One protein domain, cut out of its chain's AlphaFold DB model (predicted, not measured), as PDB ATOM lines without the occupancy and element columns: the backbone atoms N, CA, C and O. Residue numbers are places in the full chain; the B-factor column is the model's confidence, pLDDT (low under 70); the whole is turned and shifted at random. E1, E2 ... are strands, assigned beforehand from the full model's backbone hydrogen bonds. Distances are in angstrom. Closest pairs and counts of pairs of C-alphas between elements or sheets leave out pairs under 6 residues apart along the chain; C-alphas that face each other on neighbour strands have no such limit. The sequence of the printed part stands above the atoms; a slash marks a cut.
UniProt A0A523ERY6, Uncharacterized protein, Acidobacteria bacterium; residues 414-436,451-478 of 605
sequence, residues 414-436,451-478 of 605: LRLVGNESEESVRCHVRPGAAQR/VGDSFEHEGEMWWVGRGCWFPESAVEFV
ATOM      1  N   LEU A 414       7.593   3.908  23.793       84.75
ATOM      2  CA  LEU A 414       6.242   4.406  23.986       84.75
ATOM      3  C   LEU A 414       5.593   3.622  25.117       84.75
ATOM      4  O   LEU A 414       5.783   2.408  25.238       84.75
ATOM      5  N   ARG A 415       4.792   4.302  25.929       87.38
ATOM      6  CA  ARG A 415       3.865   3.657  26.850       87.38
ATOM      7  C   ARG A 415       2.506   3.556  26.176       87.38
ATOM      8  O   ARG A 415       2.003   4.545  25.657       87.38
ATOM      9  N   LEU A 416       1.909   2.372  26.212       88.00
ATOM     10  CA  LEU A 416       0.527   2.182  25.790       88.00
ATOM     11  C   LEU A 416      -0.421   2.849  26.783       88.00
ATOM     12  O   LEU A 416      -0.326   2.610  27.990       88.00
ATOM     13  N   VAL A 417      -1.345   3.654  26.275       86.88
ATOM     14  CA  VAL A 417      -2.352   4.358  27.069       86.88
ATOM     15  C   VAL A 417      -3.723   3.927  26.572       86.88
ATOM     16  O   VAL A 417      -4.134   4.292  25.475       86.88
ATOM     17  N   GLY A 418      -4.412   3.107  27.366       79.38
ATOM     18  CA  GLY A 418      -5.822   2.804  27.141       79.38
ATOM     19  C   GLY A 418      -6.708   4.006  27.451       79.38
ATOM     20  O   GLY A 418      -6.294   4.957  28.118       79.38
ATOM     21  N   ASN A 419      -7.953   3.951  26.986       80.19
ATOM     22  CA  ASN A 419      -8.966   4.935  27.363       80.19
ATOM     23  C   ASN A 419      -9.213   4.918  28.886       80.19
ATOM     24  O   ASN A 419      -8.868   3.952  29.561       80.19
ATOM     25  N   GLU A 420      -9.864   5.954  29.436       68.19
ATOM     26  CA  GLU A 420     -10.034   6.165  30.893       68.19
ATOM     27  C   GLU A 420     -10.579   4.952  31.685       68.19
ATOM     28  O   GLU A 420     -10.394   4.886  32.899       68.19
ATOM     29  N   SER A 421     -11.244   3.998  31.022       71.88
ATOM     30  CA  SER A 421     -11.798   2.778  31.621       71.88
ATOM     31  C   SER A 421     -11.166   1.468  31.134       71.88
ATOM     32  O   SER A 421     -11.673   0.413  31.503       71.88
ATOM     33  N   GLU A 422     -10.153   1.500  30.268       76.44
ATOM     34  CA  GLU A 422      -9.567   0.310  29.637       76.44
ATOM     35  C   GLU A 422      -8.235  -0.070  30.291       76.44
ATOM     36  O   GLU A 422      -7.286   0.720  30.336       76.44
ATOM     37  N   GLU A 423      -8.137  -1.313  30.767       80.81
ATOM     38  CA  GLU A 423      -6.895  -1.841  31.340       80.81
ATOM     39  C   GLU A 423      -5.949  -2.361  30.251       80.81
ATOM     40  O   GLU A 423      -4.796  -2.687  30.532       80.81
ATOM     41  N   SER A 424      -6.406  -2.397  28.996       84.12
ATOM     42  CA  SER A 424      -5.629  -2.825  27.842       84.12
ATOM     43  C   SER A 424      -6.009  -2.113  26.537       84.12
ATOM     44  O   SER A 424      -7.167  -1.788  26.273       84.12
ATOM     45  N   VAL A 425      -5.008  -1.936  25.678       85.56
ATOM     46  CA  VAL A 425      -5.087  -1.365  24.331       85.56
ATOM     47  C   VAL A 425      -5.194  -2.480  23.295       85.56
ATOM     48  O   VAL A 425      -4.455  -3.466  23.357       85.56
ATOM     49  N   ARG A 426      -6.074  -2.325  22.302       84.38
ATOM     50  CA  ARG A 426      -6.236  -3.322  21.236       84.38
ATOM     51  C   ARG A 426      -5.028  -3.387  20.292       84.38
ATOM     52  O   ARG A 426      -4.502  -2.365  19.863       84.38
ATOM     53  N   CYS A 427      -4.646  -4.605  19.914       80.50
ATOM     54  CA  CYS A 427      -3.603  -4.914  18.934       80.50
ATOM     55  C   CYS A 427      -4.173  -4.944  17.512       80.50
ATOM     56  O   CYS A 427      -5.092  -5.713  17.236       80.50
ATOM     57  N   HIS A 428      -3.612  -4.162  16.584       83.44
ATOM     58  CA  HIS A 428      -3.978  -4.242  15.168       83.44
ATOM     59  C   HIS A 428      -2.932  -5.008  14.353       83.44
ATOM     60  O   HIS A 428      -1.731  -4.843  14.550       83.44
ATOM     61  N   VAL A 429      -3.388  -5.803  13.381       79.00
ATOM     62  CA  VAL A 429      -2.499  -6.533  12.455       79.00
ATOM     63  C   VAL A 429      -1.773  -5.602  11.478       79.00
ATOM     64  O   VAL A 429      -0.630  -5.856  11.113       79.00
ATOM     65  N   ARG A 430      -2.421  -4.499  11.088       84.88
ATOM     66  CA  ARG A 430      -1.851  -3.392  10.311       84.88
ATOM     67  C   ARG A 430      -2.627  -2.096  10.599       84.88
ATOM     68  O   ARG A 430      -3.774  -2.186  11.055       84.88
ATOM     69  N   PRO A 431      -2.053  -0.915  10.328       88.25
ATOM     70  CA  PRO A 431      -2.731   0.374  10.443       88.25
ATOM     71  C   PRO A 431      -4.066   0.384   9.701       88.25
ATOM     72  O   PRO A 431      -4.156  -0.102   8.574       88.25
ATOM     73  N   GLY A 432      -5.118   0.879  10.356       81.88
ATOM     74  CA  GLY A 432      -6.458   0.987   9.768       81.88
ATOM     75  C   GLY A 432      -7.170  -0.333   9.446       81.88
ATOM     76  O   GLY A 432      -8.342  -0.314   9.068       81.88
ATOM     77  N   ALA A 433      -6.529  -1.498   9.614       78.62
ATOM     78  CA  ALA A 433      -7.207  -2.759   9.357       78.62
ATOM     79  C   ALA A 433      -8.355  -2.970  10.337       78.62
ATOM     80  O   ALA A 433      -8.205  -2.879  11.561       78.62
ATOM     81  N   ALA A 434      -9.499  -3.349   9.770       68.00
ATOM     82  CA  ALA A 434     -10.615  -3.837  10.548       68.00
ATOM     83  C   ALA A 434     -10.178  -5.069  11.348       68.00
ATOM     84  O   ALA A 434      -9.859  -6.116  10.775       68.00
ATOM     85  N   GLN A 435     -10.179  -4.936  12.672       68.00
ATOM     86  CA  GLN A 435      -9.798  -6.030  13.546       68.00
ATOM     87  C   GLN A 435     -10.741  -7.225  13.403       68.00
ATOM     88  O   GLN A 435     -11.940  -7.085  13.128       68.00
ATOM     89  N   ARG A 436     -10.178  -8.417  13.602       65.94
ATOM     90  CA  ARG A 436     -10.902  -9.686  13.541       65.94
ATOM     91  C   ARG A 436     -10.755 -10.426  14.872       65.94
ATOM     92  O   ARG A 436      -9.649 -10.440  15.401       65.94
ATOM     93  N   VAL A 451       9.829   1.688  20.206       71.81
ATOM     94  CA  VAL A 451       9.552   2.289  18.909       71.81
ATOM     95  C   VAL A 451      10.354   1.476  17.886       71.81
ATOM     96  O   VAL A 451      11.582   1.438  17.932       71.81
ATOM     97  N   GLY A 452       9.690   0.739  16.995       66.81
ATOM     98  CA  GLY A 452      10.357  -0.090  15.979       66.81
ATOM     99  C   GLY A 452      10.266   0.524  14.587       66.81
ATOM    100  O   GLY A 452      11.263   0.818  13.937       66.81
ATOM    101  N   ASP A 453       9.042   0.770  14.167       74.12
ATOM    102  CA  ASP A 453       8.664   1.286  12.862       74.12
ATOM    103  C   ASP A 453       7.399   2.129  13.039       74.12
ATOM    104  O   ASP A 453       6.685   1.993  14.042       74.12
ATOM    105  N   SER A 454       7.142   3.003  12.073       84.81
ATOM    106  CA  SER A 454       5.961   3.853  12.066       84.81
ATOM    107  C   SER A 454       5.300   3.865  10.696       84.81
ATOM    108  O   SER A 454       5.948   3.659   9.669       84.81
ATOM    109  N   PHE A 455       3.994   4.099  10.677       90.94
ATOM    110  CA  PHE A 455       3.221   4.142   9.444       90.94
ATOM    111  C   PHE A 455       2.107   5.174   9.571       90.94
ATOM    112  O   PHE A 455       1.352   5.147  10.537       90.94
ATOM    113  N   GLU A 456       1.995   6.089   8.613       92.31
ATOM    114  CA  GLU A 456       0.870   7.027   8.575       92.31
ATOM    115  C   GLU A 456      -0.304   6.390   7.844       92.31
ATOM    116  O   GLU A 456      -0.154   5.944   6.709       92.31
ATOM    117  N   HIS A 457      -1.480   6.387   8.459       92.06
ATOM    118  CA  HIS A 457      -2.702   5.943   7.811       92.06
ATOM    119  C   HIS A 457      -3.837   6.915   8.131       92.06
ATOM    120  O   HIS A 457      -4.089   7.218   9.292       92.06
ATOM    121  N   GLU A 458      -4.494   7.433   7.089       89.12
ATOM    122  CA  GLU A 458      -5.594   8.409   7.200       89.12
ATOM    123  C   GLU A 458      -5.276   9.650   8.067       89.12
ATOM    124  O   GLU A 458      -6.164  10.252   8.670       89.12
ATOM    125  N   GLY A 459      -4.009  10.083   8.089       88.69
ATOM    126  CA  GLY A 459      -3.552  11.258   8.840       88.69
ATOM    127  C   GLY A 459      -3.265  11.006  10.323       88.69
ATOM    128  O   GLY A 459      -2.983  11.960  11.045       88.69
ATOM    129  N   GLU A 460      -3.327   9.752  10.775       91.31
ATOM    130  CA  GLU A 460      -2.880   9.323  12.100       91.31
ATOM    131  C   GLU A 460      -1.599   8.491  11.969       91.31
ATOM    132  O   GLU A 460      -1.470   7.654  11.069       91.31
ATOM    133  N   MET A 461      -0.638   8.711  12.868       90.62
ATOM    134  CA  MET A 461       0.552   7.870  12.949       90.62
ATOM    135  C   MET A 461       0.242   6.568  13.682       90.62
ATOM    136  O   MET A 461      -0.492   6.540  14.662       90.62
ATOM    137  N   TRP A 462       0.842   5.477  13.233       92.19
ATOM    138  CA  TRP A 462       0.752   4.173  13.870       92.19
ATOM    139  C   TRP A 462       2.143   3.666  14.202       92.19
ATOM    140  O   TRP A 462       3.088   3.888  13.446       92.19
ATOM    141  N   TRP A 463       2.249   2.949  15.314       89.62
ATOM    142  CA  TRP A 463       3.506   2.460  15.863       89.62
ATOM    143  C   TRP A 463       3.456   0.952  16.027       89.62
ATOM    144  O   TRP A 463       2.471   0.414  16.537       89.62
ATOM    145  N   VAL A 464       4.526   0.270  15.622       84.94
ATOM    146  CA  VAL A 464       4.644  -1.172  15.848       84.94
ATOM    147  C   VAL A 464       5.312  -1.463  17.191       84.94
ATOM    148  O   VAL A 464       6.338  -0.876  17.538       84.94
ATOM    149  N   GLY A 465       4.757  -2.420  17.926       78.88
ATOM    150  CA  GLY A 465       5.308  -2.935  19.171       78.88
ATOM    151  C   GLY A 465       4.761  -4.326  19.464       78.88
ATOM    152  O   GLY A 465       3.581  -4.580  19.267       78.88
ATOM    153  N   ARG A 466       5.607  -5.255  19.927       73.69
ATOM    154  CA  ARG A 466       5.189  -6.635  20.273       73.69
ATOM    155  C   ARG A 466       4.432  -7.370  19.144       73.69
ATOM    156  O   ARG A 466       3.552  -8.174  19.418       73.69
ATOM    157  N   GLY A 467       4.771  -7.092  17.881       75.88
ATOM    158  CA  GLY A 467       4.100  -7.682  16.711       75.88
ATOM    159  C   GLY A 467       2.735  -7.066  16.370       75.88
ATOM    160  O   GLY A 467       2.059  -7.567  15.479       75.88
ATOM    161  N   CYS A 468       2.352  -5.983  17.047       81.88
ATOM    162  CA  CYS A 468       1.080  -5.283  16.901       81.88
ATOM    163  C   CYS A 468       1.281  -3.847  16.430       81.88
ATOM    164  O   CYS A 468       2.292  -3.225  16.754       81.88
ATOM    165  N   TRP A 469       0.281  -3.302  15.742       88.06
ATOM    166  CA  TRP A 469       0.171  -1.885  15.424       88.06
ATOM    167  C   TRP A 469      -0.775  -1.183  16.392       88.06
ATOM    168  O   TRP A 469      -1.875  -1.671  16.665       88.06
ATOM    169  N   PHE A 470      -0.343  -0.021  16.874       89.19
ATOM    170  CA  PHE A 470      -1.091   0.833  17.787       89.19
ATOM    171  C   PHE A 470      -1.217   2.240  17.197       89.19
ATOM    172  O   PHE A 470      -0.217   2.764  16.697       89.19
ATOM    173  N   PRO A 471      -2.410   2.852  17.236       91.62
ATOM    174  CA  PRO A 471      -2.589   4.218  16.766       91.62
ATOM    175  C   PRO A 471      -1.901   5.211  17.711       91.62
ATOM    176  O   PRO A 471      -1.722   4.932  18.898       91.62
ATOM    177  N   GLU A 472      -1.540   6.385  17.197       90.38
ATOM    178  CA  GLU A 472      -0.934   7.482  17.962       90.38
ATOM    179  C   GLU A 472      -1.786   7.865  19.175       90.38
ATOM    180  O   GLU A 472      -1.255   8.135  20.247       90.38
ATOM    181  N   SER A 473      -3.110   7.805  19.035       90.19
ATOM    182  CA  SER A 473      -4.055   8.039  20.128       90.19
ATOM    183  C   SER A 473      -3.935   7.070  21.313       90.19
ATOM    184  O   SER A 473      -4.423   7.394  22.393       90.19
ATOM    185  N   ALA A 474      -3.280   5.917  21.143       90.12
ATOM    186  CA  ALA A 474      -3.122   4.889  22.172       90.12
ATOM    187  C   ALA A 474      -1.687   4.771  22.718       90.12
ATOM    188  O   ALA A 474      -1.352   3.788  23.388       90.12
ATOM    189  N   VAL A 475      -0.822   5.746  22.429       88.94
ATOM    190  CA  VAL A 475       0.572   5.769  22.885       88.94
ATOM    191  C   VAL A 475       0.965   7.130  23.457       88.94
ATOM    192  O   VAL A 475       0.496   8.175  23.020       88.94
ATOM    193  N   GLU A 476       1.898   7.125  24.404       88.31
ATOM    194  CA  GLU A 476       2.600   8.325  24.864       88.31
ATOM    195  C   GLU A 476       4.119   8.101  24.855       88.31
ATOM    196  O   GLU A 476       4.605   7.013  25.173       88.31
ATOM    197  N   PHE A 477       4.889   9.133  24.503       82.81
ATOM    198  CA  PHE A 477       6.349   9.100  24.619       82.81
ATOM    199  C   PHE A 477       6.760   9.213  26.084       82.81
ATOM    200  O   PHE A 477       6.279  10.092  26.803       82.81
ATOM    201  N   VAL A 478       7.665   8.339  26.525       80.38
ATOM    202  CA  VAL A 478       8.113   8.297  27.922       80.38
ATOM    203  C   VAL A 478       9.619   8.193  28.015       80.38
ATOM    204  O   VAL A 478      10.181   7.259  27.470       80.38
TER     205      VAL A 478
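Overview. This is residues 414 to 436 and 451 to 478 of the 605 residues of an uncharacterized protein of Acidobacteria bacterium (UniProt A0A523ERY6). What is the shape? A three-stranded meander sheet, E3, E4 and E5, stands beside a small two-stranded ladder of E1 and E6, which pairs the two ends of the printed part; E2 runs past E5 on one side, and the stretch after it ends at a cut. What is it made of? The printed part has 51 residues, no named helix and six strands, E1 to E6 in order, with under half of the residues, 23, in them: all strand, both sheets antiparallel. How large is it? It is compact, with a radius of gyration of the C-alphas of 10.4 A and spans of 27 by 25 by 22 A.

Along the chain. Where do the first strands lie? E1 is residues 414 to 416, 6.4 A long, from C-alpha 414 at (6.242, 4.406, 23.986); E2 is 424 to 426, 6.7 A. Where are the others? E3 is 454 to 457, 9.9 A; E4 is 460 to 465, 16.3 A; E5 is 468 to 471, 10.2 A; E6 is 475 to 477, 6.9 A, ending at C-alpha 477 at (6.349, 9.100, 24.619).

Arrangement. How does E1 pair? It is antiparallel to E6 at 148 degrees, with N 415 and O 476 2.8 A apart. What makes the meander, each strand the antiparallel neighbour of the one before? The hairpin E3 and E4 has N 455 and O 462 at 2.9 A, and the hairpin E4 and E5 has N 463 and O 470 at 2.8 A. Where is E2? It pairs with no named strand; its closest C-alphas to E5 are those of Arg 426 and Phe 470, 7.5 A apart.

Size, cuts and confidence. Where is the cut? Residues 437 to 450 are not printed, and C-alphas 436 and 451 are 24.3 A apart. Is any link long? Of the links that are printed whole, E1 to E2 is short and the others are tight. Where is confidence low? Residues 420, 434 to 436 and 452 are under 70 in pLDDT.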